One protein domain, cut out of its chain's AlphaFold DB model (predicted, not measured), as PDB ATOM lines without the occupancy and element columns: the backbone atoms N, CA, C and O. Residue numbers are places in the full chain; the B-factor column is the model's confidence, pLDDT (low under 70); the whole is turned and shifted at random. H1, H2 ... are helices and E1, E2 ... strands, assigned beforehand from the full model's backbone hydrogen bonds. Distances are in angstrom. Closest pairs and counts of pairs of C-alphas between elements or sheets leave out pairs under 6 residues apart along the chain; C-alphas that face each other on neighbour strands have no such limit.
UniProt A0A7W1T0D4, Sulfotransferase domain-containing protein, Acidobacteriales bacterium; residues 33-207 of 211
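This is residues 33 to 207 of the 211 residues of the protein "Sulfotransferase domain-containing protein" of Acidobacteriales bacterium (UniProt A0A7W1T0D4). A twisted sheet of four parallel strands makes the core, with H1 and H8 over one face and H5 over the other. H9 packs on H1 and H8, while H3 and H4 lie off the sheet as a pair of crossed helices beyond the last residues of the strands, at one end of the longest axis. The printed part has 175 residues with nine named helices and four named strands, in the order E1 H1 H2 E2 E3 H3 H4 H5 H6 E4 H7 H8 H9. The sheet runs E2 E1 E3 E4, and the class is mixed, helices and strands. The whole is compact, with a radius of gyration of the C-alphas of 16.4 A and spans of 47 by 38 by 32 A.

The sheet has the edge strands E2, residues 87 to 90, and E4, residues 166 to 170, and the inner strands E1, residues 33 to 37, and E3, residues 101 to 105. It is only just strongly twisted, its C-alphas lying up to 4.0 A off the best plane. E1 and E3 are parallel at 15 degrees, with N 102 and O 34 within hydrogen-bond range at 2.7 A. E2 and E1 are parallel at 30 degrees, with N 35 and O 88 at 2.8 A. E3 and E4 are parallel at 24 degrees, with N 103 and O 167 at 2.8 A. H1, residues 43 to 55, is on the sheet at a height of 9.0 A, over E1 and along the strands, at 10 degrees to E1 on the local plane. H8, residues 178 to 189, is on the same face at a height of 9.1 A, over E3 and only just over E4, on which 3 of its 12 C-alphas fall. H5, residues 148 to 156, is on the opposite face at a height of 9.6 A, over E3. H9, residues 195 to 205, is not on the sheet; it touches H1 at a steep tilt of 46 degrees, opposite ways, the closest C-alphas being those of Ile 49 and Ala 201, 5.6 A apart. H9 also touches residues 178 to 183 of H8, with the C-alphas of Glu 179 and Ile 198 closest at 6.3 A. H7, residues 171 to 176, is only just not on the sheet, with 4 pairs of C-alphas within 10 A; it and H8 only just touch, only at the corner, with 3 pairs within 8 A, the closest being the C-alphas of Leu 174 and Thr 181 at 5.5 A. H2, residues 64 to 67, and H6, residues 159 to 162, only graze the sheet; H2 touches residues 47 to 51 of H1, the C-alphas of Ala 51 and Met 67 closest at 6.0 A. H3, residues 108 to 121, touches H4, residues 130 to 138, with its residues 112 to 116 alone, at a steep tilt of 58 degrees, opposite ways, the C-alphas of Leu 112 and Phe 137 closest at 7.0 A. H4 and H9 are apart. E1, H1 H2, E2 form a strand-helix-strand unit, two parallel neighbour strands with helices between them along the chain, with a right-handed crossover; E3, H3 H4 H5 H6, E4 form another. Every O i to N i+4 pair is within hydrogen-bond range in H1, H3, H5, H7, H8 and H9, and 3 of 5 are in H4; H2 and H6 are too short for such a pair.

E1 begins at C-alpha 33, (-87.841, 165.956, -66.387), and is 12.9 A long; E3 is 12.6 A and E4 12.8 A. H3, the longest helix, is 19.9 A, from C-alpha 108 at (-111.386, 159.464, -64.024). H1 is 17.9 A, H8 16.3 A and H9 15.7 A, ending at C-alpha 205, (-103.358, 182.667, -64.528).

The two C-alphas farthest apart are those of Gln 127 and Pro 192, 48.1 A. The printed part has no cut. The link from H2 to E2, residues 68 to 86, is long. The mean pLDDT of the printed part is 93.4, and residues 206 to 207 are under 70.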
ATOM      1  N   VAL A  33     -86.748 166.383 -67.266       98.12
ATOM      2  CA  VAL A  33     -87.841 165.956 -66.387       98.12
ATOM      3  C   VAL A  33     -89.159 165.979 -67.139       98.12
ATOM      4  O   VAL A  33     -89.520 166.969 -67.779       98.12
ATOM      5  N   MET A  34     -89.908 164.879 -67.057       98.19
ATOM      6  CA  MET A  34     -91.206 164.762 -67.715       98.19
ATOM      7  C   MET A  34     -92.324 165.383 -66.877       98.19
ATOM      8  O   MET A  34     -92.449 165.067 -65.704       98.19
ATOM      9  N   ILE A  35     -93.208 166.174 -67.486       98.06
ATOM     10  CA  ILE A  35     -94.567 166.409 -66.979       98.06
ATOM     11  C   ILE A  35     -95.494 165.453 -67.723       98.06
ATOM     12  O   ILE A  35     -95.960 165.741 -68.835       98.06
ATOM     13  N   ALA A  36     -95.737 164.303 -67.115       97.88
ATOM     14  CA  ALA A  36     -96.553 163.247 -67.679       97.88
ATOM     15  C   ALA A  36     -97.980 163.305 -67.135       97.88
ATOM     16  O   ALA A  36     -98.214 163.632 -65.976       97.88
ATOM     17  N   SER A  37     -98.961 163.007 -67.980       97.62
ATOM     18  CA  SER A  37    -100.348 162.867 -67.543       97.62
ATOM     19  C   SER A  37    -101.153 162.110 -68.584       97.62
ATOM     20  O   SER A  37    -100.891 162.257 -69.780       97.62
ATOM     21  N   TYR A  38    -102.224 161.428 -68.180       97.12
ATOM     22  CA  TYR A  38    -103.273 161.107 -69.151       97.12
ATOM     23  C   TYR A  38    -103.829 162.423 -69.745       97.12
ATOM     24  O   TYR A  38    -103.817 163.465 -69.066       97.12
ATOM     25  N   PRO A  39    -104.265 162.465 -71.019       95.12
ATOM     26  CA  PRO A  39    -104.865 163.671 -71.570       95.12
ATOM     27  C   PRO A  39    -106.012 164.181 -70.694       95.12
ATOM     28  O   PRO A  39    -106.830 163.399 -70.226       95.12
ATOM     29  N   ARG A  40    -106.104 165.509 -70.540       93.31
ATOM     30  CA  ARG A  40    -107.146 166.216 -69.758       93.31
ATOM     31  C   ARG A  40    -107.007 166.168 -68.224       93.31
ATOM     32  O   ARG A  40    -107.857 166.726 -67.534       93.31
ATOM     33  N   SER A  41    -105.884 165.682 -67.697       92.00
ATOM     34  CA  SER A  41    -105.562 165.724 -66.255       92.00
ATOM     35  C   SER A  41    -104.905 167.034 -65.771       92.00
ATOM     36  O   SER A  41    -104.081 167.013 -64.869       92.00
ATOM     37  N   GLY A  42    -105.213 168.188 -66.381       81.06
ATOM     38  CA  GLY A  42    -104.782 169.498 -65.846       81.06
ATOM     39  C   GLY A  42    -103.376 169.996 -66.221       81.06
ATOM     40  O   GLY A  42    -102.900 170.976 -65.658       81.06
ATOM     41  N   ASN A  43    -102.726 169.379 -67.211       87.62
ATOM     42  CA  ASN A  43    -101.346 169.697 -67.604       87.62
ATOM     43  C   ASN A  43    -101.119 171.164 -68.038       87.62
ATOM     44  O   ASN A  43    -100.063 171.724 -67.763       87.62
ATOM     45  N   THR A  44    -102.099 171.808 -68.687       89.12
ATOM     46  CA  THR A  44    -101.950 173.175 -69.220       89.12
ATOM     47  C   THR A  44    -101.652 174.193 -68.123       89.12
ATOM     48  O   THR A  44    -100.650 174.892 -68.205       89.12
ATOM     49  N   TRP A  45    -102.500 174.270 -67.096       90.56
ATOM     50  CA  TRP A  45    -102.346 175.259 -66.029       90.56
ATOM     51  C   TRP A  45    -101.033 175.062 -65.264       90.56
ATOM     52  O   TRP A  45    -100.270 176.012 -65.104       90.56
ATOM     53  N   PHE A  46    -100.722 173.807 -64.924       94.50
ATOM     54  CA  PHE A  46     -99.461 173.432 -64.291       94.50
ATOM     55  C   PHE A  46     -98.245 173.856 -65.132       94.50
ATOM     56  O   PHE A  46     -97.345 174.512 -64.621       94.50
ATOM     57  N   ARG A  47     -98.242 173.567 -66.442       94.19
ATOM     58  CA  ARG A  47     -97.162 173.976 -67.357       94.19
ATOM     59  C   ARG A  47     -96.900 175.473 -67.334       94.19
ATOM     60  O   ARG A  47     -95.742 175.865 -67.282       94.19
ATOM     61  N   PHE A  48     -97.953 176.284 -67.434       93.06
ATOM     62  CA  PHE A  48     -97.807 177.737 -67.473       93.06
ATOM     63  C   PHE A  48     -97.185 178.264 -66.186       93.06
ATOM     64  O   PHE A  48     -96.239 179.035 -66.262       93.06
ATOM     65  N   ILE A  49     -97.661 177.810 -65.024       93.06
ATOM     66  CA  ILE A  49     -97.103 178.270 -63.751       93.06
ATOM     67  C   ILE A  49     -95.652 177.809 -63.592       93.06
ATOM     68  O   ILE A  49     -94.791 178.628 -63.286       93.06
ATOM     69  N   MET A  50     -95.353 176.535 -63.868       94.88
ATOM     70  CA  MET A  50     -93.980 176.027 -63.774       94.88
ATOM     71  C   MET A  50     -93.029 176.764 -64.719       94.88
ATOM     72  O   MET A  50     -91.903 177.050 -64.336       94.88
ATOM     73  N   ALA A  51     -93.471 177.101 -65.933       93.81
ATOM     74  CA  ALA A  51     -92.665 177.872 -66.873       93.81
ATOM     75  C   ALA A  51     -92.324 179.267 -66.329       93.81
ATOM     76  O   ALA A  51     -91.171 179.680 -66.408       93.81
ATOM     77  N   GLU A  52     -93.301 179.973 -65.754       93.06
ATOM     78  CA  GLU A  52     -93.077 181.316 -65.207       93.06
ATOM     79  C   GLU A  52     -92.167 181.284 -63.986       93.06
ATOM     80  O   GLU A  52     -91.206 182.043 -63.934       93.06
ATOM     81  N   VAL A  53     -92.417 180.367 -63.048       93.62
ATOM     82  CA  VAL A  53     -91.615 180.272 -61.822       93.62
ATOM     83  C   VAL A  53     -90.183 179.823 -62.125       93.62
ATOM     84  O   VAL A  53     -89.240 180.380 -61.582       93.62
ATOM     85  N   LEU A  54     -89.982 178.866 -63.036       93.62
ATOM     86  CA  LEU A  54     -88.637 178.372 -63.353       93.62
ATOM     87  C   LEU A  54     -87.801 179.346 -64.189       93.62
ATOM     88  O   LEU A  54     -86.576 179.275 -64.161       93.62
ATOM     89  N   THR A  55     -88.440 180.212 -64.978       90.75
ATOM     90  CA  THR A  55     -87.722 181.107 -65.902       90.75
ATOM     91  C   THR A  55     -87.733 182.570 -65.478       90.75
ATOM     92  O   THR A  55     -86.988 183.361 -66.055       90.75
ATOM     93  N   GLY A  56     -88.597 182.957 -64.535       88.56
ATOM     94  CA  GLY A  56     -88.855 184.354 -64.178       88.56
ATOM     95  C   GLY A  56     -89.500 185.175 -65.304       88.56
ATOM     96  O   GLY A  56     -89.560 186.400 -65.223       88.56
ATOM     97  N   ARG A  57     -89.955 184.533 -66.390       86.25
ATOM     98  CA  ARG A  57     -90.516 185.193 -67.579       86.25
ATOM     99  C   ARG A  57     -91.985 184.847 -67.727       86.25
ATOM    100  O   ARG A  57     -92.369 183.702 -67.527       86.25
ATOM    101  N   HIS A  58     -92.793 185.812 -68.164       84.12
ATOM    102  CA  HIS A  58     -94.189 185.544 -68.497       84.12
ATOM    103  C   HIS A  58     -94.284 184.495 -69.618       84.12
ATOM    104  O   HIS A  58     -93.643 184.629 -70.660       84.12
ATOM    105  N   ALA A  59     -95.115 183.476 -69.415       79.50
ATOM    106  CA  ALA A  59     -95.310 182.387 -70.357       79.50
ATOM    107  C   ALA A  59     -96.603 182.618 -71.156       79.50
ATOM    108  O   ALA A  59     -97.716 182.389 -70.669       79.50
ATOM    109  N   GLY A  60     -96.459 183.087 -72.398       80.94
ATOM    110  CA  GLY A  60     -97.535 183.126 -73.391       80.94
ATOM    111  C   GLY A  60     -97.745 181.777 -74.088       80.94
ATOM    112  O   GLY A  60     -96.965 180.841 -73.916       80.94
ATOM    113  N   PHE A  61     -98.800 181.657 -74.901       76.31
ATOM    114  CA  PHE A  61     -99.036 180.445 -75.703       76.31
ATOM    115  C   PHE A  61     -97.940 180.197 -76.747       76.31
ATOM    116  O   PHE A  61     -97.680 179.042 -77.078       76.31
ATOM    117  N   ASP A  62     -97.280 181.253 -77.218       75.88
ATOM    118  CA  ASP A  62     -96.177 181.141 -78.174       75.88
ATOM    119  C   ASP A  62     -94.874 180.692 -77.489       75.88
ATOM    120  O   ASP A  62     -94.095 179.924 -78.055       75.88
ATOM    121  N   ASP A  63     -94.677 181.085 -76.227       84.69
ATOM    122  CA  ASP A  63     -93.466 180.777 -75.462       84.69
ATOM    123  C   ASP A  63     -93.530 179.426 -74.748       84.69
ATOM    124  O   ASP A  63     -92.502 178.776 -74.548       84.69
ATOM    125  N   ILE A  64     -94.728 178.964 -74.371       89.31
ATOM    126  CA  ILE A  64     -94.884 177.761 -73.543       89.31
ATOM    127  C   ILE A  64     -94.363 176.498 -74.231       89.31
ATOM    128  O   ILE A  64     -93.930 175.565 -73.557       89.31
ATOM    129  N   ASP A  65     -94.397 176.451 -75.564       89.75
ATOM    130  CA  ASP A  65     -93.860 175.336 -76.346       89.75
ATOM    131  C   ASP A  65     -92.330 175.387 -76.472       89.75
ATOM    132  O   ASP A  65     -91.722 174.365 -76.791       89.75
ATOM    133  N   ARG A  66     -91.704 176.532 -76.173       90.56
ATOM    134  CA  ARG A  66     -90.250 176.665 -76.026       90.56
ATOM    135  C   ARG A  66     -89.803 176.398 -74.591       90.56
ATOM    136  O   ARG A  66     -88.805 175.717 -74.401       90.56
ATOM    137  N   MET A  67     -90.525 176.913 -73.596       93.69
ATOM    138  CA  MET A  67     -90.176 176.758 -72.177       93.69
ATOM    139  C   MET A  67     -90.453 175.342 -71.669       93.69
ATOM    140  O   MET A  67     -89.611 174.741 -71.017       93.69
ATOM    141  N   VAL A  68     -91.625 174.791 -71.990       95.06
ATOM    142  CA  VAL A  68     -92.033 173.455 -71.547       95.06
ATOM    143  C   VAL A  68     -92.513 172.662 -72.759       95.06
ATOM    144  O   VAL A  68     -93.706 172.430 -72.915       95.06
ATOM    145  N   PRO A  69     -91.640 172.275 -73.698       94.50
ATOM    146  CA  PRO A  69     -92.056 171.660 -74.957       94.50
ATOM    147  C   PRO A  69     -92.830 170.351 -74.758       94.50
ATOM    148  O   PRO A  69     -92.757 169.694 -73.724       94.50
ATOM    149  N   GLN A  70     -93.562 169.920 -75.784       94.06
ATOM    150  CA  GLN A  70     -94.081 168.551 -75.843       94.06
ATOM    151  C   GLN A  70     -93.032 167.586 -76.428       94.06
ATOM    152  O   GLN A  70     -92.288 167.948 -77.342       94.06
ATOM    153  N   VAL A  71     -93.036 166.323 -75.993       94.62
ATOM    154  CA  VAL A  71     -92.276 165.237 -76.641       94.62
ATOM    155  C   VAL A  71     -92.530 165.196 -78.164       94.62
ATOM    156  O   VAL A  71     -93.672 165.255 -78.640       94.62
ATOM    157  N   GLY A  72     -91.447 165.096 -78.942       91.94
ATOM    158  CA  GLY A  72     -91.397 165.317 -80.395       91.94
ATOM    159  C   GLY A  72     -91.053 166.746 -80.843       91.94
ATOM    160  O   GLY A  72     -90.645 166.936 -81.983       91.94
ATOM    161  N   LYS A  73     -91.175 167.749 -79.965       91.56
ATOM    162  CA  LYS A  73     -90.777 169.151 -80.223       91.56
ATOM    163  C   LYS A  73     -89.678 169.657 -79.279       91.56
ATOM    164  O   LYS A  73     -89.201 170.776 -79.424       91.56
ATOM    165  N   HIS A  74     -89.274 168.827 -78.322       92.50
ATOM    166  CA  HIS A  74     -88.361 169.177 -77.233       92.50
ATOM    167  C   HIS A  74     -86.924 169.495 -77.661       92.50
ATOM    168  O   HIS A  74     -86.203 170.156 -76.921       92.50
ATOM    169  N   TRP A  75     -86.526 169.117 -78.873       87.31
ATOM    170  CA  TRP A  75     -85.243 169.505 -79.461       87.31
ATOM    171  C   TRP A  75     -85.090 171.026 -79.656       87.31
ATOM    172  O   TRP A  75     -83.970 171.509 -79.752       87.31
ATOM    173  N   ARG A  76     -86.196 171.790 -79.682       86.12
ATOM    174  CA  ARG A  76     -86.193 173.270 -79.670       86.12
ATOM    175  C   ARG A  76     -86.414 173.873 -78.277       86.12
ATOM    176  O   ARG A  76     -86.534 175.090 -78.153       86.12
ATOM    177  N   GLY A  77     -86.570 173.028 -77.261       90.00
ATOM    178  CA  GLY A  77     -86.901 173.442 -75.904       90.00
ATOM    179  C   GLY A  77     -85.735 174.123 -75.205       90.00
ATOM    180  O   GLY A  77     -84.588 173.718 -75.379       90.00
ATOM    181  N   ALA A  78     -86.035 175.130 -74.392       92.12
ATOM    182  CA  ALA A  78     -85.065 175.740 -73.499       92.12
ATOM    183  C   ALA A  78     -84.793 174.829 -72.294       92.12
ATOM    184  O   ALA A  78     -85.703 174.173 -71.782       92.12
ATOM    185  N   ALA A  79     -83.549 174.823 -71.824       94.56
ATOM    186  CA  ALA A  79     -83.203 174.276 -70.521       94.56
ATOM    187  C   ALA A  79     -83.748 175.211 -69.434       94.56
ATOM    188  O   ALA A  79     -83.226 176.306 -69.237       94.56
ATOM    189  N   THR A  80     -84.847 174.820 -68.792       94.44
ATOM    190  CA  THR A  80     -85.515 175.621 -67.753       94.44
ATOM    191  C   THR A  80     -85.242 175.111 -66.345       94.44
ATOM    192  O   THR A  80     -85.651 175.746 -65.383       94.44
ATOM    193  N   LEU A  81     -84.626 173.937 -66.201       96.00
ATOM    194  CA  LEU A  81     -84.336 173.357 -64.895       96.00
ATOM    195  C   LEU A  81     -82.971 173.840 -64.383       96.00
ATOM    196  O   LEU A  81     -82.057 174.009 -65.191       96.00
ATOM    197  N   PRO A  82     -82.786 173.975 -63.055       90.31
ATOM    198  CA  PRO A  82     -81.515 174.413 -62.469       90.31
ATOM    199  C   PRO A  82     -80.298 173.579 -62.898       90.31
ATOM    200  O   PRO A  82     -79.203 174.110 -63.033       90.31
ATOM    201  N   GLY A  83     -80.487 172.280 -63.159       86.56
ATOM    202  CA  GLY A  83     -79.436 171.364 -63.620       86.56
ATOM    203  C   GLY A  83     -79.152 171.395 -65.127       86.56
ATOM    204  O   GLY A  83     -78.539 170.464 -65.635       86.56
ATOM    205  N   GLY A  84     -79.649 172.392 -65.866       91.62
ATOM    206  CA  GLY A  84     -79.458 172.498 -67.321       91.62
ATOM    207  C   GLY A  84     -80.351 171.572 -68.159       91.62
ATOM    208  O   GLY A  84     -80.222 171.532 -69.380       91.62
ATOM    209  N   GLY A  85     -81.280 170.855 -67.526       95.31
ATOM    210  CA  GLY A  85     -82.265 170.009 -68.197       95.31
ATOM    211  C   GLY A  85     -83.511 170.759 -68.668       95.31
ATOM    212  O   GLY A  85     -83.783 171.900 -68.271       95.31
ATOM    213  N   ARG A  86     -84.319 170.099 -69.500       96.88
ATOM    214  CA  ARG A  86     -85.603 170.634 -69.972       96.88
ATOM    215  C   ARG A  86     -86.755 170.045 -69.171       96.88
ATOM    216  O   ARG A  86     -86.770 168.860 -68.841       96.88
ATOM    217  N   LEU A  87     -87.781 170.854 -68.939       97.31
ATOM    218  CA  LEU A  87     -89.069 170.362 -68.470       97.31
ATOM    219  C   LEU A  87     -89.930 170.016 -69.694       97.31
ATOM    220  O   LEU A  87     -90.250 170.893 -70.489       97.31
ATOM    221  N   ILE A  88     -90.287 168.747 -69.901       97.56
ATOM    222  CA  ILE A  88     -90.928 168.298 -71.150       97.56
ATOM    223  C   ILE A  88     -92.264 167.626 -70.858       97.56
ATOM    224  O   ILE A  88     -92.379 166.701 -70.067       97.56
ATOM    225  N   LYS A  89     -93.309 168.042 -71.560       96.56
ATOM    226  CA  LYS A  89     -94.651 167.478 -71.442       96.56
ATOM    227  C   LYS A  89     -94.830 166.222 -72.284       96.56
ATOM    228  O   LYS A  89     -94.555 166.226 -73.489       96.56
ATOM    229  N   THR A  90     -95.466 165.208 -71.709       96.31
ATOM    230  CA  THR A  90     -95.879 163.999 -72.431       96.31
ATOM    231  C   THR A  90     -97.260 163.506 -72.000       96.31
ATOM    232  O   THR A  90     -97.734 163.790 -70.903       96.31
ATOM    233  N   HIS A  91     -97.927 162.794 -72.907       96.31
ATOM    234  CA  HIS A  91     -99.102 161.975 -72.591       96.31
ATOM    235  C   HIS A  91     -98.841 160.497 -72.868       96.31
ATOM    236  O   HIS A  91     -99.775 159.712 -72.858       96.31
ATOM    237  N   GLU A  92     -97.610 160.134 -73.216       95.56
ATOM    238  CA  GLU A  92     -97.277 158.742 -73.473       95.56
ATOM    239  C   GLU A  92     -97.192 157.977 -72.142       95.56
ATOM    240  O   GLU A  92     -96.858 158.579 -71.108       95.56
ATOM    241  N   PRO A  93     -97.449 156.659 -72.162       95.19
ATOM    242  CA  PRO A  93     -97.119 155.783 -71.046       95.19
ATOM    243  C   PRO A  93     -95.643 155.928 -70.638       95.19
ATOM    244  O   PRO A  93     -94.818 156.458 -71.394       95.19
ATOM    245  N   TYR A  94     -95.313 155.464 -69.437       96.31
ATOM    246  CA  TYR A  94     -93.945 155.412 -68.945       96.31
ATOM    247  C   TYR A  94     -93.033 154.694 -69.947       96.31
ATOM    248  O   TYR A  94     -93.410 153.703 -70.582       96.31
ATOM    249  N   ARG A  95     -91.807 155.204 -70.066       94.81
ATOM    250  CA  ARG A  95     -90.752 154.601 -70.866       94.81
ATOM    251  C   ARG A  95     -89.422 154.634 -70.126       94.81
ATOM    252  O   ARG A  95     -89.179 155.528 -69.318       94.81
ATOM    253  N   GLN A  96     -88.559 153.679 -70.450       93.62
ATOM    254  CA  GLN A  96     -87.263 153.497 -69.794       93.62
ATOM    255  C   GLN A  96     -86.272 154.629 -70.087       93.62
ATOM    256  O   GLN A  96     -85.357 154.838 -69.303       93.62
ATOM    257  N   GLU A  97     -86.460 155.381 -71.177       94.44
ATOM    258  CA  GLU A  97     -85.602 156.521 -71.517       94.44
ATOM    259  C   GLU A  97     -85.823 157.736 -70.597       94.44
ATOM    260  O   GLU A  97     -85.049 158.689 -70.630       94.44
ATOM    261  N   TYR A  98     -86.888 157.741 -69.787       97.00
ATOM    262  CA  TYR A  98     -87.145 158.818 -68.837       97.00
ATOM    263  C   TYR A  98     -86.283 158.667 -67.583       97.00
ATOM    264  O   TYR A  98     -86.192 157.583 -67.009       97.00
ATOM    265  N   SER A  99     -85.723 159.784 -67.110       96.12
ATOM    266  CA  SER A  99     -84.841 159.799 -65.933       96.12
ATOM    267  C   SER A  99     -85.520 160.303 -64.656       96.12
ATOM    268  O   SER A  99     -85.136 159.891 -63.558       96.12
ATOM    269  N   LYS A 100     -86.536 161.168 -64.789       98.12
ATOM    270  CA  LYS A 100     -87.325 161.743 -63.689       98.12
ATOM    271  C   LYS A 100     -88.655 162.293 -64.217       98.12
ATOM    272  O   LYS A 100     -88.734 162.718 -65.374       98.12
ATOM    273  N   ALA A 101     -89.707 162.298 -63.398       98.44
ATOM    274  CA  ALA A 101     -91.016 162.793 -63.823       98.44
ATOM    275  C   ALA A 101     -91.866 163.398 -62.699       98.44
ATOM    276  O   ALA A 101     -91.781 163.011 -61.541       98.44
ATOM    277  N   ILE A 102     -92.753 164.307 -63.087       98.56
ATOM    278  CA  ILE A 102     -93.949 164.700 -62.351       98.56
ATOM    279  C   ILE A 102     -95.137 164.085 -63.092       98.56
ATOM    280  O   ILE A 102     -95.350 164.373 -64.275       98.56
ATOM    281  N   TYR A 103     -95.903 163.236 -62.414       98.44
ATOM    282  CA  TYR A 103     -97.096 162.605 -62.961       98.44
ATOM    283  C   TYR A 103     -98.361 163.273 -62.419       98.44
ATOM    284  O   TYR A 103     -98.653 163.202 -61.228       98.44
ATOM    285  N   LEU A 104     -99.128 163.909 -63.308       98.19
ATOM    286  CA  LEU A 104    -100.419 164.509 -62.979       98.19
ATOM    287  C   LEU A 104    -101.543 163.485 -63.161       98.19
ATOM    288  O   LEU A 104    -101.796 163.005 -64.275       98.19
ATOM    289  N   VAL A 105    -102.264 163.209 -62.079       97.69
ATOM    290  CA  VAL A 105    -103.462 162.362 -62.060       97.69
ATOM    291  C   VAL A 105    -104.694 163.204 -61.726       97.69
ATOM    292  O   VAL A 105    -104.602 164.226 -61.058       97.69
ATOM    293  N   ARG A 106    -105.854 162.805 -62.237       97.38
ATOM    294  CA  ARG A 106    -107.141 163.477 -62.022       97.38
ATOM    295  C   ARG A 106    -108.231 162.422 -61.911       97.38
ATOM    296  O   ARG A 106    -108.065 161.348 -62.499       97.38
ATOM    297  N   ASP A 107    -109.323 162.737 -61.219       97.06
ATOM    298  CA  ASP A 107    -110.515 161.886 -61.180       97.06
ATOM    299  C   ASP A 107    -110.922 161.418 -62.591       97.06
ATOM    300  O   ASP A 107    -111.045 162.204 -63.538       97.06
ATOM    301  N   VAL A 108    -111.108 160.107 -62.737       96.88
ATOM    302  CA  VAL A 108    -111.386 159.464 -64.024       96.88
ATOM    303  C   VAL A 108    -112.689 159.957 -64.662       96.88
ATOM    304  O   VAL A 108    -112.759 160.068 -65.887       96.88
ATOM    305  N   ARG A 109    -113.701 160.308 -63.857       96.44
ATOM    306  CA  ARG A 109    -115.006 160.794 -64.335       96.44
ATOM    307  C   ARG A 109    -114.840 162.143 -65.023       96.44
ATOM    308  O   ARG A 109    -115.305 162.341 -66.145       96.44
ATOM    309  N   ASP A 110    -114.081 163.031 -64.394       96.56
ATOM    310  CA  ASP A 110    -113.741 164.339 -64.942       96.56
ATOM    311  C   ASP A 110    -112.904 164.229 -66.224       96.56
ATOM    312  O   ASP A 110    -113.127 164.961 -67.195       96.56
ATOM    313  N   VAL A 111    -111.926 163.317 -66.235       97.06
ATOM    314  CA  VAL A 111    -111.084 163.057 -67.408       97.06
ATOM    315  C   VAL A 111    -111.932 162.573 -68.582       97.06
ATOM    316  O   VAL A 111    -111.784 163.101 -69.686       97.06
ATOM    317  N   LEU A 112    -112.839 161.622 -68.343       97.25
ATOM    318  CA  LEU A 112    -113.741 161.061 -69.347       97.25
ATOM    319  C   LEU A 112    -114.586 162.160 -69.995       97.25
ATOM    320  O   LEU A 112    -114.543 162.323 -71.218       97.25
ATOM    321  N   ILE A 113    -115.299 162.953 -69.188       96.69
ATOM    322  CA  ILE A 113    -116.170 164.028 -69.686       96.69
ATOM    323  C   ILE A 113    -115.359 165.073 -70.456       96.69
ATOM    324  O   ILE A 113    -115.735 165.485 -71.558       96.69
ATOM    325  N   SER A 114    -114.203 165.472 -69.920       95.25
ATOM    326  CA  SER A 114    -113.344 166.469 -70.558       95.25
ATOM    327  C   SER A 114    -112.758 165.979 -71.886       95.25
ATOM    328  O   SER A 114    -112.612 166.764 -72.830       95.25
ATOM    329  N   LEU A 115    -112.408 164.693 -71.980       95.69
ATOM    330  CA  LEU A 115    -111.878 164.084 -73.197       95.69
ATOM    331  C   LEU A 115    -112.962 163.940 -74.266       95.69
ATOM    332  O   LEU A 115    -112.713 164.296 -75.420       95.69
ATOM    333  N   TYR A 116    -114.154 163.482 -73.876       96.31
ATOM    334  CA  TYR A 116    -115.312 163.394 -74.760       96.31
ATOM    335  C   TYR A 116    -115.658 164.765 -75.348       96.31
ATOM    336  O   TYR A 116    -115.607 164.937 -76.566       96.31
ATOM    337  N   SER A 117    -115.881 165.772 -74.494       95.25
ATOM    338  CA  SER A 117    -116.214 167.141 -74.915       95.25
ATOM    339  C   SER A 117    -115.167 167.715 -75.877       95.25
ATOM    340  O   SER A 117    -115.490 168.181 -76.975       95.25
ATOM    341  N   ARG A 118    -113.874 167.581 -75.543       92.31
ATOM    342  CA  ARG A 118    -112.785 168.047 -76.411       92.31
ATOM    343  C   ARG A 118    -112.757 167.327 -77.759       92.31
ATOM    344  O   ARG A 118    -112.426 167.951 -78.773       92.31
ATOM    345  N   GLY A 119    -113.038 166.027 -77.771       92.25
ATOM    346  CA  GLY A 119    -113.062 165.222 -78.983       92.25
ATOM    347  C   GLY A 119    -114.283 165.496 -79.859       92.25
ATOM    348  O   GLY A 119    -114.129 165.516 -81.079       92.25
ATOM    349  N   VAL A 120    -115.447 165.802 -79.276       93.19
ATOM    350  CA  VAL A 120    -116.621 166.315 -80.002       93.19
ATOM    351  C   VAL A 120    -116.281 167.647 -80.672       93.19
ATOM    352  O   VAL A 120    -116.414 167.758 -81.889       93.19
ATOM    353  N   GLN A 121    -115.707 168.605 -79.933       91.88
ATOM    354  CA  GLN A 121    -115.252 169.893 -80.486       91.88
ATOM    355  C   GLN A 121    -114.184 169.734 -81.582       91.88
ATOM    356  O   GLN A 121    -114.114 170.513 -82.526       91.88
ATOM    357  N   ALA A 122    -113.310 168.726 -81.474       88.88
ATOM    358  CA  ALA A 122    -112.315 168.413 -82.505       88.88
ATOM    359  C   ALA A 122    -112.906 167.689 -83.730       88.88
ATOM    360  O   ALA A 122    -112.169 167.384 -84.673       88.88
ATOM    361  N   GLY A 123    -114.191 167.342 -83.685       90.25
ATOM    362  CA  GLY A 123    -114.861 166.487 -84.649       90.25
ATOM    363  C   GLY A 123    -114.507 165.006 -84.515       90.25
ATOM    364  O   GLY A 123    -115.086 164.201 -85.223       90.25
ATOM    365  N   VAL A 124    -113.586 164.584 -83.646       89.31
ATOM    366  CA  VAL A 124    -113.135 163.179 -83.550       89.31
ATOM    367  C   VAL A 124    -114.245 162.265 -83.025       89.31
ATOM    368  O   VAL A 124    -114.462 161.205 -83.603       89.31
ATOM    369  N   PHE A 125    -114.979 162.706 -82.002       90.88
ATOM    370  CA  PHE A 125    -116.063 161.940 -81.369       90.88
ATOM    371  C   PHE A 125    -117.454 162.494 -81.686       90.88
ATOM    372  O   PHE A 125    -118.424 162.092 -81.071       90.88
ATOM    373  N   SER A 126    -117.581 163.404 -82.657       89.69
ATOM    374  CA  SER A 126    -118.848 164.106 -82.937       89.69
ATOM    375  C   SER A 126    -119.984 163.222 -83.477       89.69
ATOM    376  O   SER A 126    -121.035 163.747 -83.811       89.69
ATOM    377  N   GLN A 127    -119.734 161.927 -83.673       91.56
ATOM    378  CA  GLN A 127    -120.696 160.931 -84.158       91.56
ATOM    379  C   GLN A 127    -120.950 159.837 -83.109       91.56
ATOM    380  O   GLN A 127    -121.605 158.852 -83.413       91.56
ATOM    381  N   LEU A 128    -120.376 159.977 -81.912       93.00
ATOM    382  CA  LEU A 128    -120.585 159.076 -80.786       93.00
ATOM    383  C   LEU A 128    -121.378 159.832 -79.732       93.00
ATOM    384  O   LEU A 128    -121.024 160.964 -79.405       93.00
ATOM    385  N   SER A 129    -122.405 159.203 -79.183       96.62
ATOM    386  CA  SER A 129    -123.018 159.643 -77.936       96.62
ATOM    387  C   SER A 129    -122.062 159.419 -76.759       96.62
ATOM    388  O   SER A 129    -121.101 158.646 -76.833       96.62
ATOM    389  N   LEU A 130    -122.345 160.065 -75.624       96.31
ATOM    390  CA  LEU A 130    -121.575 159.834 -74.403       96.31
ATOM    391  C   LEU A 130    -121.677 158.364 -73.963       96.31
ATOM    392  O   LEU A 130    -120.669 157.781 -73.577       96.31
ATOM    393  N   GLN A 131    -122.861 157.754 -74.073       97.19
ATOM    394  CA  GLN A 131    -123.094 156.359 -73.689       97.19
ATOM    395  C   GLN A 131    -122.244 155.383 -74.514       97.19
ATOM    396  O   GLN A 131    -121.680 154.450 -73.952       97.19
ATOM    397  N   GLU A 132    -122.084 155.628 -75.816       96.88
ATOM    398  CA  GLU A 132    -121.203 154.834 -76.688       96.88
ATOM    399  C   GLU A 132    -119.717 155.108 -76.423       96.88
ATOM    400  O   GLU A 132    -118.868 154.228 -76.579       96.88
ATOM    401  N   PHE A 133    -119.377 156.329 -76.004       96.44
ATOM    402  CA  PHE A 133    -118.003 156.702 -75.691       96.44
ATOM    403  C   PHE A 133    -117.481 156.038 -74.409       96.44
ATOM    404  O   PHE A 133    -116.308 155.660 -74.368       96.44
ATOM    405  N   VAL A 134    -118.316 155.879 -73.370       96.94
ATOM    406  CA  VAL A 134    -117.878 155.341 -72.067       96.94
ATOM    407  C   VAL A 134    -117.185 153.971 -72.203       96.94
ATOM    408  O   VAL A 134    -116.042 153.864 -71.753       96.94
ATOM    409  N   PRO A 135    -117.763 152.939 -72.855       96.69
ATOM    410  CA  PRO A 135    -117.096 151.644 -73.012       96.69
ATOM    411  C   PRO A 135    -115.761 151.743 -73.759       96.69
ATOM    412  O   PRO A 135    -114.781 151.103 -73.373       96.69
ATOM    413  N   LEU A 136    -115.683 152.584 -74.795       96.00
ATOM    414  CA  LEU A 136    -114.446 152.807 -75.548       96.00
ATOM    415  C   LEU A 136    -113.370 153.462 -74.679       96.00
ATOM    416  O   LEU A 136    -112.191 153.132 -74.797       96.00
ATOM    417  N   PHE A 137    -113.750 154.395 -73.808       96.25
ATOM    418  CA  PHE A 137    -112.830 155.023 -72.865       96.25
ATOM    419  C   PHE A 137    -112.316 154.016 -71.832       96.25
ATOM    420  O   PHE A 137    -111.104 153.895 -71.644       96.25
ATOM    421  N   MET A 138    -113.224 153.250 -71.219       94.44
ATOM    422  CA  MET A 138    -112.897 152.277 -70.171       94.44
ATOM    423  C   MET A 138    -111.980 151.161 -70.680       94.44
ATOM    424  O   MET A 138    -111.025 150.785 -70.007       94.44
ATOM    425  N   THR A 139    -112.213 150.683 -71.904       94.75
ATOM    426  CA  THR A 139    -111.388 149.647 -72.553       94.75
ATOM    427  C   THR A 139    -110.103 150.194 -73.180       94.75
ATOM    428  O   THR A 139    -109.281 149.430 -73.681       94.75
ATOM    429  N   GLY A 140    -109.900 151.518 -73.179       93.31
ATOM    430  CA  GLY A 140    -108.735 152.152 -73.797       93.31
ATOM    431  C   GLY A 140    -108.779 152.252 -75.322       93.31
ATOM    432  O   GLY A 140    -107.797 152.659 -75.939       93.31
ATOM    433  N   ALA A 141    -109.908 151.920 -75.948       92.50
ATOM    434  CA  ALA A 141    -110.103 152.028 -77.390       92.50
ATOM    435  C   ALA A 141    -110.307 153.483 -77.860       92.50
ATOM    436  O   ALA A 141    -109.956 153.816 -79.000       92.50
ATOM    437  N   ALA A 142    -110.807 154.365 -76.985       90.44
ATOM    438  CA  ALA A 142    -111.161 155.751 -77.310       90.44
ATOM    439  C   ALA A 142    -109.982 156.581 -77.832       90.44
ATOM    440  O   ALA A 142    -110.156 157.406 -78.729       90.44
ATOM    441  N   ILE A 143    -108.773 156.367 -77.304       90.50
ATOM    442  CA  ILE A 143    -107.551 157.044 -77.751       90.50
ATOM    443  C   ILE A 143    -106.369 156.082 -77.781       90.50
ATOM    444  O   ILE A 143    -106.400 155.008 -77.198       90.50
ATOM    445  N   ASN A 144    -105.294 156.460 -78.466       87.50
ATOM    446  CA  ASN A 144    -104.105 155.616 -78.596       87.50
ATOM    447  C   ASN A 144    -103.139 155.735 -77.424       87.50
ATOM    448  O   ASN A 144    -101.956 155.941 -77.639       87.50
ATOM    449  N   LEU A 145    -103.640 155.647 -76.199       90.88
ATOM    450  CA  LEU A 145    -102.821 155.682 -74.982       90.88
ATOM    451  C   LEU A 145    -103.229 154.588 -73.985       90.88
ATOM    452  O   LEU A 145    -102.774 154.596 -72.846       90.88
ATOM    453  N   GLY A 146    -104.086 153.660 -74.419       92.19
ATOM    454  CA  GLY A 146    -104.703 152.666 -73.552       92.19
ATOM    455  C   GLY A 146    -105.791 153.262 -72.660       92.19
ATOM    456  O   GLY A 146    -106.219 154.415 -72.824       92.19
ATOM    457  N   SER A 147    -106.266 152.440 -71.725       95.56
ATOM    458  CA  SER A 147    -107.241 152.867 -70.727       95.56
ATOM    459  C   SER A 147    -106.579 153.831 -69.744       95.56
ATOM    460  O   SER A 147    -105.364 153.794 -69.523       95.56
ATOM    461  N   TRP A 148    -107.384 154.696 -69.130       97.12
ATOM    462  CA  TRP A 148    -106.898 155.578 -68.069       97.12
ATOM    463  C   TRP A 148    -106.243 154.782 -66.932       97.12
ATOM    464  O   TRP A 148    -105.161 155.146 -66.478       97.12
ATOM    465  N   GLN A 149    -106.851 153.659 -66.532       96.56
ATOM    466  CA  GLN A 149    -106.356 152.820 -65.440       96.56
ATOM    467  C   GLN A 149    -104.979 152.237 -65.759       96.56
ATOM    468  O   GLN A 149    -104.047 152.426 -64.981       96.56
ATOM    469  N   THR A 150    -104.825 151.594 -66.921       96.62
ATOM    470  CA  THR A 150    -103.541 151.015 -67.333       96.62
ATOM    471  C   THR A 150    -102.473 152.095 -67.469       96.62
ATOM    472  O   THR A 150    -101.335 151.881 -67.069       96.62
ATOM    473  N   HIS A 151    -102.824 153.281 -67.977       97.62
ATOM    474  CA  HIS A 151    -101.879 154.390 -68.082       97.62
ATOM    475  C   HIS A 151    -101.414 154.901 -66.710       97.62
ATOM    476  O   HIS A 151    -100.227 155.164 -66.523       97.62
ATOM    477  N   VAL A 152    -102.331 155.055 -65.750       97.94
ATOM    478  CA  VAL A 152    -101.996 155.463 -64.377       97.94
ATOM    479  C   VAL A 152    -101.118 154.412 -63.706       97.94
ATOM    480  O   VAL A 152    -100.043 154.761 -63.228       97.94
ATOM    481  N   GLN A 153    -101.517 153.138 -63.738       97.56
ATOM    482  CA  GLN A 153    -100.730 152.034 -63.175       97.56
ATOM    483  C   GLN A 153     -99.328 151.976 -63.784       97.56
ATOM    484  O   GLN A 153     -98.343 151.918 -63.060       97.56
ATOM    485  N   ASN A 154     -99.217 152.105 -65.106       97.19
ATOM    486  CA  ASN A 154     -97.935 152.070 -65.801       97.19
ATOM    487  C   ASN A 154     -96.944 153.150 -65.325       97.19
ATOM    488  O   ASN A 154     -95.743 152.896 -65.293       97.19
ATOM    489  N   TRP A 155     -97.427 154.331 -64.928       98.19
ATOM    490  CA  TRP A 155     -96.591 155.374 -64.327       98.19
ATOM    491  C   TRP A 155     -96.303 155.123 -62.844       98.19
ATOM    492  O   TRP A 155     -95.147 155.224 -62.432       98.19
ATOM    493  N   LEU A 156     -97.325 154.780 -62.054       97.69
ATOM    494  CA  LEU A 156     -97.202 154.579 -60.604       97.69
ATOM    495  C   LEU A 156     -96.365 153.348 -60.231       97.69
ATOM    496  O   LEU A 156     -95.706 153.343 -59.198       97.69
ATOM    497  N   GLU A 157     -96.362 152.322 -61.076       97.62
ATOM    498  CA  GLU A 157     -95.626 151.072 -60.860       97.62
ATOM    499  C   GLU A 157     -94.289 151.037 -61.619       97.62
ATOM    500  O   GLU A 157     -93.589 150.020 -61.616       97.62
ATOM    501  N   SER A 158     -93.925 152.141 -62.282       97.88
ATOM    502  CA  SER A 158     -92.682 152.240 -63.047       97.88
ATOM    503  C   SER A 158     -91.438 152.116 -62.152       97.88
ATOM    504  O   SER A 158     -91.477 152.497 -60.978       97.88
ATOM    505  N   PRO A 159     -90.291 151.666 -62.697       97.75
ATOM    506  CA  PRO A 159     -89.010 151.717 -61.992       97.75
ATOM    507  C   PRO A 159     -88.691 153.107 -61.428       97.75
ATOM    508  O   PRO A 159     -88.284 153.216 -60.279       97.75
ATOM    509  N   LEU A 160     -88.978 154.184 -62.174       97.00
ATOM    510  CA  LEU A 160     -88.779 155.546 -61.664       97.00
ATOM    511  C   LEU A 160     -89.616 155.837 -60.418       97.00
ATOM    512  O   LEU A 160     -89.135 156.524 -59.522       97.00
ATOM    513  N   ALA A 161     -90.863 155.367 -60.368       97.69
ATOM    514  CA  ALA A 161     -91.721 155.589 -59.209       97.69
ATOM    515  C   ALA A 161     -91.198 154.832 -57.984       97.69
ATOM    516  O   ALA A 161     -91.137 155.404 -56.899       97.69
ATOM    517  N   ARG A 162     -90.735 153.589 -58.175       97.06
ATOM    518  CA  ARG A 162     -90.100 152.785 -57.115       97.06
ATOM    519  C   ARG A 162     -88.821 153.429 -56.579       97.06
ATOM    520  O   ARG A 162     -88.577 153.375 -55.381       97.06
ATOM    521  N   ASP A 163     -88.069 154.103 -57.444       97.06
ATOM    522  CA  ASP A 163     -86.848 154.829 -57.082       97.06
ATOM    523  C   ASP A 163     -87.116 156.228 -56.484       97.06
ATOM    524  O   ASP A 163     -86.181 157.007 -56.295       97.06
ATOM    525  N   GLY A 164     -88.378 156.620 -56.262       97.19
ATOM    526  CA  GLY A 164     -88.724 157.965 -55.779       97.19
ATOM    527  C   GLY A 164     -88.449 159.086 -56.795       97.19
ATOM    528  O   GLY A 164     -88.420 160.264 -56.444       97.19
ATOM    529  N   ARG A 165     -88.254 158.743 -58.073       98.06
ATOM    530  CA  ARG A 165     -88.004 159.673 -59.191       98.06
ATOM    531  C   ARG A 165     -89.274 160.048 -59.958       98.06
ATOM    532  O   ARG A 165     -89.190 160.692 -61.008       98.06
ATOM    533  N   VAL A 166     -90.444 159.692 -59.427       98.56
ATOM    534  CA  VAL A 166     -91.750 160.198 -59.868       98.56
ATOM    535  C   VAL A 166     -92.431 160.913 -58.710       98.56
ATOM    536  O   VAL A 166     -92.757 160.285 -57.708       98.56
ATOM    537  N   LEU A 167     -92.707 162.207 -58.874       98.50
ATOM    538  CA  LEU A 167     -93.632 162.925 -58.000       98.50
ATOM    539  C   LEU A 167     -95.045 162.817 -58.573       98.50
ATOM    540  O   LEU A 167     -95.293 163.246 -59.699       98.50
ATOM    541  N   VAL A 168     -95.979 162.281 -57.796       98.25
ATOM    542  CA  VAL A 168     -97.392 162.213 -58.181       98.25
ATOM    543  C   VAL A 168     -98.118 163.432 -57.635       98.25
ATOM    544  O   VAL A 168     -98.053 163.711 -56.443       98.25
ATOM    545  N   ILE A 169     -98.835 164.143 -58.503       98.12
ATOM    546  CA  ILE A 169     -99.663 165.289 -58.132       98.12
ATOM    547  C   ILE A 169    -101.094 165.018 -58.580       98.12
ATOM    548  O   ILE A 169    -101.351 164.736 -59.755       98.12
ATOM    549  N   ARG A 170    -102.042 165.139 -57.651       97.56
ATOM    550  CA  ARG A 170    -103.467 165.120 -57.978       97.56
ATOM    551  C   ARG A 170    -103.896 166.504 -58.443       97.56
ATOM    552  O   ARG A 170    -103.544 167.521 -57.849       97.56
ATOM    553  N   TYR A 171    -104.672 166.550 -59.514       95.75
ATOM    554  CA  TYR A 171    -105.223 167.791 -60.045       95.75
ATOM    555  C   TYR A 171    -106.119 168.502 -59.027       95.75
ATOM    556  O   TYR A 171    -106.169 169.729 -58.993       95.75
ATOM    557  N   GLU A 172    -106.827 167.735 -58.204       95.81
ATOM    558  CA  GLU A 172    -107.697 168.253 -57.156       95.81
ATOM    559  C   GLU A 172    -106.888 169.001 -56.088       95.81
ATOM    560  O   GLU A 172    -107.246 170.129 -55.756       95.81
ATOM    561  N   ASP A 173    -105.755 168.445 -55.654       96.25
ATOM    562  CA  ASP A 173    -104.848 169.078 -54.686       96.25
ATOM    563  C   ASP A 173    -104.212 170.337 -55.291       96.25
ATOM    564  O   ASP A 173    -104.216 171.398 -54.673       96.25
ATOM    565  N   LEU A 174    -103.795 170.274 -56.564       94.62
ATOM    566  CA  LEU A 174    -103.298 171.444 -57.292       94.62
ATOM    567  C   LEU A 174    -104.335 172.581 -57.349       94.62
ATOM    568  O   LEU A 174    -103.961 173.748 -57.414       94.62
ATOM    569  N   ARG A 175    -105.638 172.272 -57.344       92.88
ATOM    570  CA  ARG A 175    -106.706 173.285 -57.323       92.88
ATOM    571  C   ARG A 175    -107.034 173.799 -55.928       92.88
ATOM    572  O   ARG A 175    -107.389 174.969 -55.813       92.88
ATOM    573  N   GLN A 176    -107.009 172.927 -54.925       94.56
ATOM    574  CA  GLN A 176    -107.375 173.264 -53.549       94.56
ATOM    575  C   GLN A 176    -106.236 174.006 -52.848       94.56
ATOM    576  O   GLN A 176    -106.463 175.053 -52.250       94.56
ATOM    577  N   GLU A 177    -105.008 173.515 -53.009       95.38
ATOM    578  CA  GLU A 177    -103.796 174.032 -52.373       95.38
ATOM    579  C   GLU A 177    -102.680 174.240 -53.418       95.38
ATOM    580  O   GLU A 177    -101.648 173.554 -53.402       95.38
ATOM    581  N   PRO A 178    -102.860 175.184 -54.366       94.06
ATOM    582  CA  PRO A 178    -101.920 175.382 -55.467       94.06
ATOM    583  C   PRO A 178    -100.519 175.755 -54.993       94.06
ATOM    584  O   PRO A 178     -99.544 175.223 -55.514       94.06
ATOM    585  N   GLU A 179    -100.404 176.647 -54.006       95.31
ATOM    586  CA  GLU A 179     -99.106 177.117 -53.509       95.31
ATOM    587  C   GLU A 179     -98.273 175.970 -52.929       95.31
ATOM    588  O   GLU A 179     -97.128 175.782 -53.336       95.31
ATOM    589  N   ALA A 180     -98.868 175.157 -52.049       96.25
ATOM    590  CA  ALA A 180     -98.206 174.006 -51.441       96.25
ATOM    591  C   ALA A 180     -97.849 172.934 -52.484       96.25
ATOM    592  O   ALA A 180     -96.734 172.408 -52.495       96.25
ATOM    593  N   THR A 181     -98.766 172.658 -53.415       96.94
ATOM    594  CA  THR A 181     -98.550 171.668 -54.477       96.94
ATOM    595  C   THR A 181     -97.409 172.079 -55.415       96.94
ATOM    596  O   THR A 181     -96.560 171.259 -55.772       96.94
ATOM    597  N   LEU A 182     -97.354 173.356 -55.804       96.69
ATOM    598  CA  LEU A 182     -96.294 173.895 -56.660       96.69
ATOM    599  C   LEU A 182     -94.957 173.990 -55.927       96.69
ATOM    600  O   LEU A 182     -93.927 173.676 -56.518       96.69
ATOM    601  N   ALA A 183     -94.961 174.356 -54.643       97.31
ATOM    602  CA  ALA A 183     -93.766 174.329 -53.808       97.31
ATOM    603  C   ALA A 183     -93.162 172.916 -53.745       97.31
ATOM    604  O   ALA A 183     -91.973 172.753 -54.003       97.31
ATOM    605  N   SER A 184     -93.991 171.891 -53.512       97.88
ATOM    606  CA  SER A 184     -93.565 170.484 -53.536       97.88
ATOM    607  C   SER A 184     -92.977 170.079 -54.894       97.88
ATOM    608  O   SER A 184     -91.912 169.462 -54.959       97.88
ATOM    609  N   ALA A 185     -93.609 170.498 -55.998       97.94
ATOM    610  CA  ALA A 185     -93.090 170.266 -57.344       97.94
ATOM    611  C   ALA A 185     -91.713 170.914 -57.569       97.94
ATOM    612  O   ALA A 185     -90.814 170.269 -58.106       97.94
ATOM    613  N   LEU A 186     -91.526 172.166 -57.150       97.69
ATOM    614  CA  LEU A 186     -90.257 172.886 -57.280       97.69
ATOM    615  C   LEU A 186     -89.159 172.257 -56.417       97.69
ATOM    616  O   LEU A 186     -88.071 171.995 -56.933       97.69
ATOM    617  N   SER A 187     -89.459 171.914 -55.160       97.69
ATOM    618  CA  SER A 187     -88.539 171.174 -54.288       97.69
ATOM    619  C   SER A 187     -88.120 169.845 -54.911       97.69
ATOM    620  O   SER A 187     -86.932 169.535 -54.964       97.69
ATOM    621  N   PHE A 188     -89.072 169.085 -55.456       98.06
ATOM    622  CA  PHE A 188     -88.775 167.834 -56.150       98.06
ATOM    623  C   PHE A 188     -87.866 168.044 -57.368       98.06
ATOM    624  O   PHE A 188     -86.999 167.213 -57.637       98.06
ATOM    625  N   LEU A 189     -88.016 169.152 -58.097       97.00
ATOM    626  CA  LEU A 189     -87.145 169.519 -59.218       97.00
ATOM    627  C   LEU A 189     -85.774 170.065 -58.785       97.00
ATOM    628  O   LEU A 189     -84.914 170.240 -59.645       97.00
ATOM    629  N   GLY A 190     -85.553 170.314 -57.490       95.56
ATOM    630  CA  GLY A 190     -84.355 170.993 -56.989       95.56
ATOM    631  C   GLY A 190     -84.315 172.482 -57.346       95.56
ATOM    632  O   GLY A 190     -83.238 173.071 -57.393       95.56
ATOM    633  N   ALA A 191     -85.471 173.081 -57.644       95.56
ATOM    634  CA  ALA A 191     -85.601 174.501 -57.939       95.56
ATOM    635  C   ALA A 191     -85.866 175.318 -56.661       95.56
ATOM    636  O   ALA A 191     -86.485 174.800 -55.725       95.56
ATOM    637  N   PRO A 192     -85.440 176.595 -56.610       92.94
ATOM    638  CA  PRO A 192     -85.788 177.488 -55.511       92.94
ATOM    639  C   PRO A 192     -87.305 177.587 -55.317       92.94
ATOM    640  O   PRO A 192     -88.063 177.724 -56.276       92.94
ATOM    641  N   VAL A 193     -87.745 177.542 -54.059       94.25
ATOM    642  CA  VAL A 193     -89.152 177.710 -53.687       94.25
ATOM    643  C   VAL A 193     -89.339 179.112 -53.131       94.25
ATOM    644  O   VAL A 193     -89.103 179.363 -51.950       94.25
ATOM    645  N   VAL A 194     -89.767 180.038 -53.986       92.75
ATOM    646  CA  VAL A 194     -90.036 181.425 -53.596       92.75
ATOM    647  C   VAL A 194     -91.546 181.651 -53.577       92.75
ATOM    648  O   VAL A 194     -92.190 181.797 -54.614       92.75
ATOM    649  N   ALA A 195     -92.133 181.708 -52.379       90.75
ATOM    650  CA  ALA A 195     -93.584 181.840 -52.206       90.75
ATOM    651  C   ALA A 195     -94.178 183.089 -52.891       90.75
ATOM    652  O   ALA A 195     -95.336 183.087 -53.306       90.75
ATOM    653  N   GLY A 196     -93.398 184.170 -53.019       91.00
ATOM    654  CA  GLY A 196     -93.797 185.362 -53.774       91.00
ATOM    655  C   GLY A 196     -94.022 185.069 -55.260       91.00
ATOM    656  O   GLY A 196     -95.085 185.384 -55.786       91.00
ATOM    657  N   GLU A 197     -93.070 184.397 -55.908       90.81
ATOM    658  CA  GLU A 197     -93.128 184.063 -57.337       90.81
ATOM    659  C   GLU A 197     -94.272 183.097 -57.647       90.81
ATOM    660  O   GLU A 197     -95.020 183.302 -58.604       90.81
ATOM    661  N   ILE A 198     -94.464 182.087 -56.792       91.38
ATOM    662  CA  ILE A 198     -95.568 181.127 -56.910       91.38
ATOM    663  C   ILE A 198     -96.914 181.861 -56.855       91.38
ATOM    664  O   ILE A 198     -97.757 181.677 -57.737       91.38
ATOM    665  N   ARG A 199     -97.112 182.737 -55.861       92.56
ATOM    666  CA  ARG A 199     -98.349 183.521 -55.718       92.56
ATOM    667  C   ARG A 199     -98.597 184.429 -56.913       92.56
ATOM    668  O   ARG A 199     -99.715 184.449 -57.433       92.56
ATOM    669  N   SER A 200     -97.573 185.138 -57.379       89.62
ATOM    670  CA  SER A 200     -97.675 186.005 -58.555       89.62
ATOM    671  C   SER A 200     -98.063 185.218 -59.814       89.62
ATOM    672  O   SER A 200     -98.988 185.622 -60.523       89.62
ATOM    673  N   ALA A 201     -97.438 184.062 -60.059       89.50
ATOM    674  CA  ALA A 201     -97.753 183.211 -61.207       89.50
ATOM    675  C   ALA A 201     -99.184 182.638 -61.143       89.50
ATOM    676  O   ALA A 201     -99.905 182.626 -62.147       89.50
ATOM    677  N   ILE A 202     -99.649 182.220 -59.957       89.44
ATOM    678  CA  ILE A 202    -101.036 181.767 -59.753       89.44
ATOM    679  C   ILE A 202    -102.025 182.892 -60.087       89.44
ATOM    680  O   ILE A 202    -102.974 182.675 -60.848       89.44
ATOM    681  N   GLN A 203    -101.809 184.098 -59.549       86.94
ATOM    682  CA  GLN A 203    -102.699 185.245 -59.763       86.94
ATOM    683  C   GLN A 203    -102.795 185.627 -61.244       86.94
ATOM    684  O   GLN A 203    -103.901 185.811 -61.754       86.94
ATOM    685  N   ALA A 204    -101.668 185.638 -61.963       82.44
ATOM    686  CA  ALA A 204    -101.623 185.945 -63.393       82.44
ATOM    687  C   ALA A 204    -102.437 184.964 -64.263       82.44
ATOM    688  O   ALA A 204    -102.833 185.295 -65.386       82.44
ATOM    689  N   LYS A 205    -102.693 183.743 -63.772       78.19
ATOM    690  CA  LYS A 205    -103.358 182.667 -64.528       78.19
ATOM    691  C   LYS A 205    -104.763 182.322 -64.026       78.19
ATOM    692  O   LYS A 205    -105.476 181.589 -64.711       78.19
ATOM    693  N   ARG A 206    -105.209 182.907 -62.908       65.31
ATOM    694  CA  ARG A 206    -106.514 182.650 -62.266       65.31
ATOM    695  C   ARG A 206    -107.730 183.010 -63.140       65.31
ATOM    696  O   ARG A 206    -108.786 182.412 -62.980       65.31
ATOM    697  N   TRP A 207    -107.584 183.928 -64.103       43.19
ATOM    698  CA  TRP A 207    -108.655 184.316 -65.042       43.19
ATOM    699  C   TRP A 207    -108.866 183.323 -66.201       43.19
ATOM    700  O   TRP A 207    -109.920 183.309 -66.828       43.19
TER     701      TRP A 207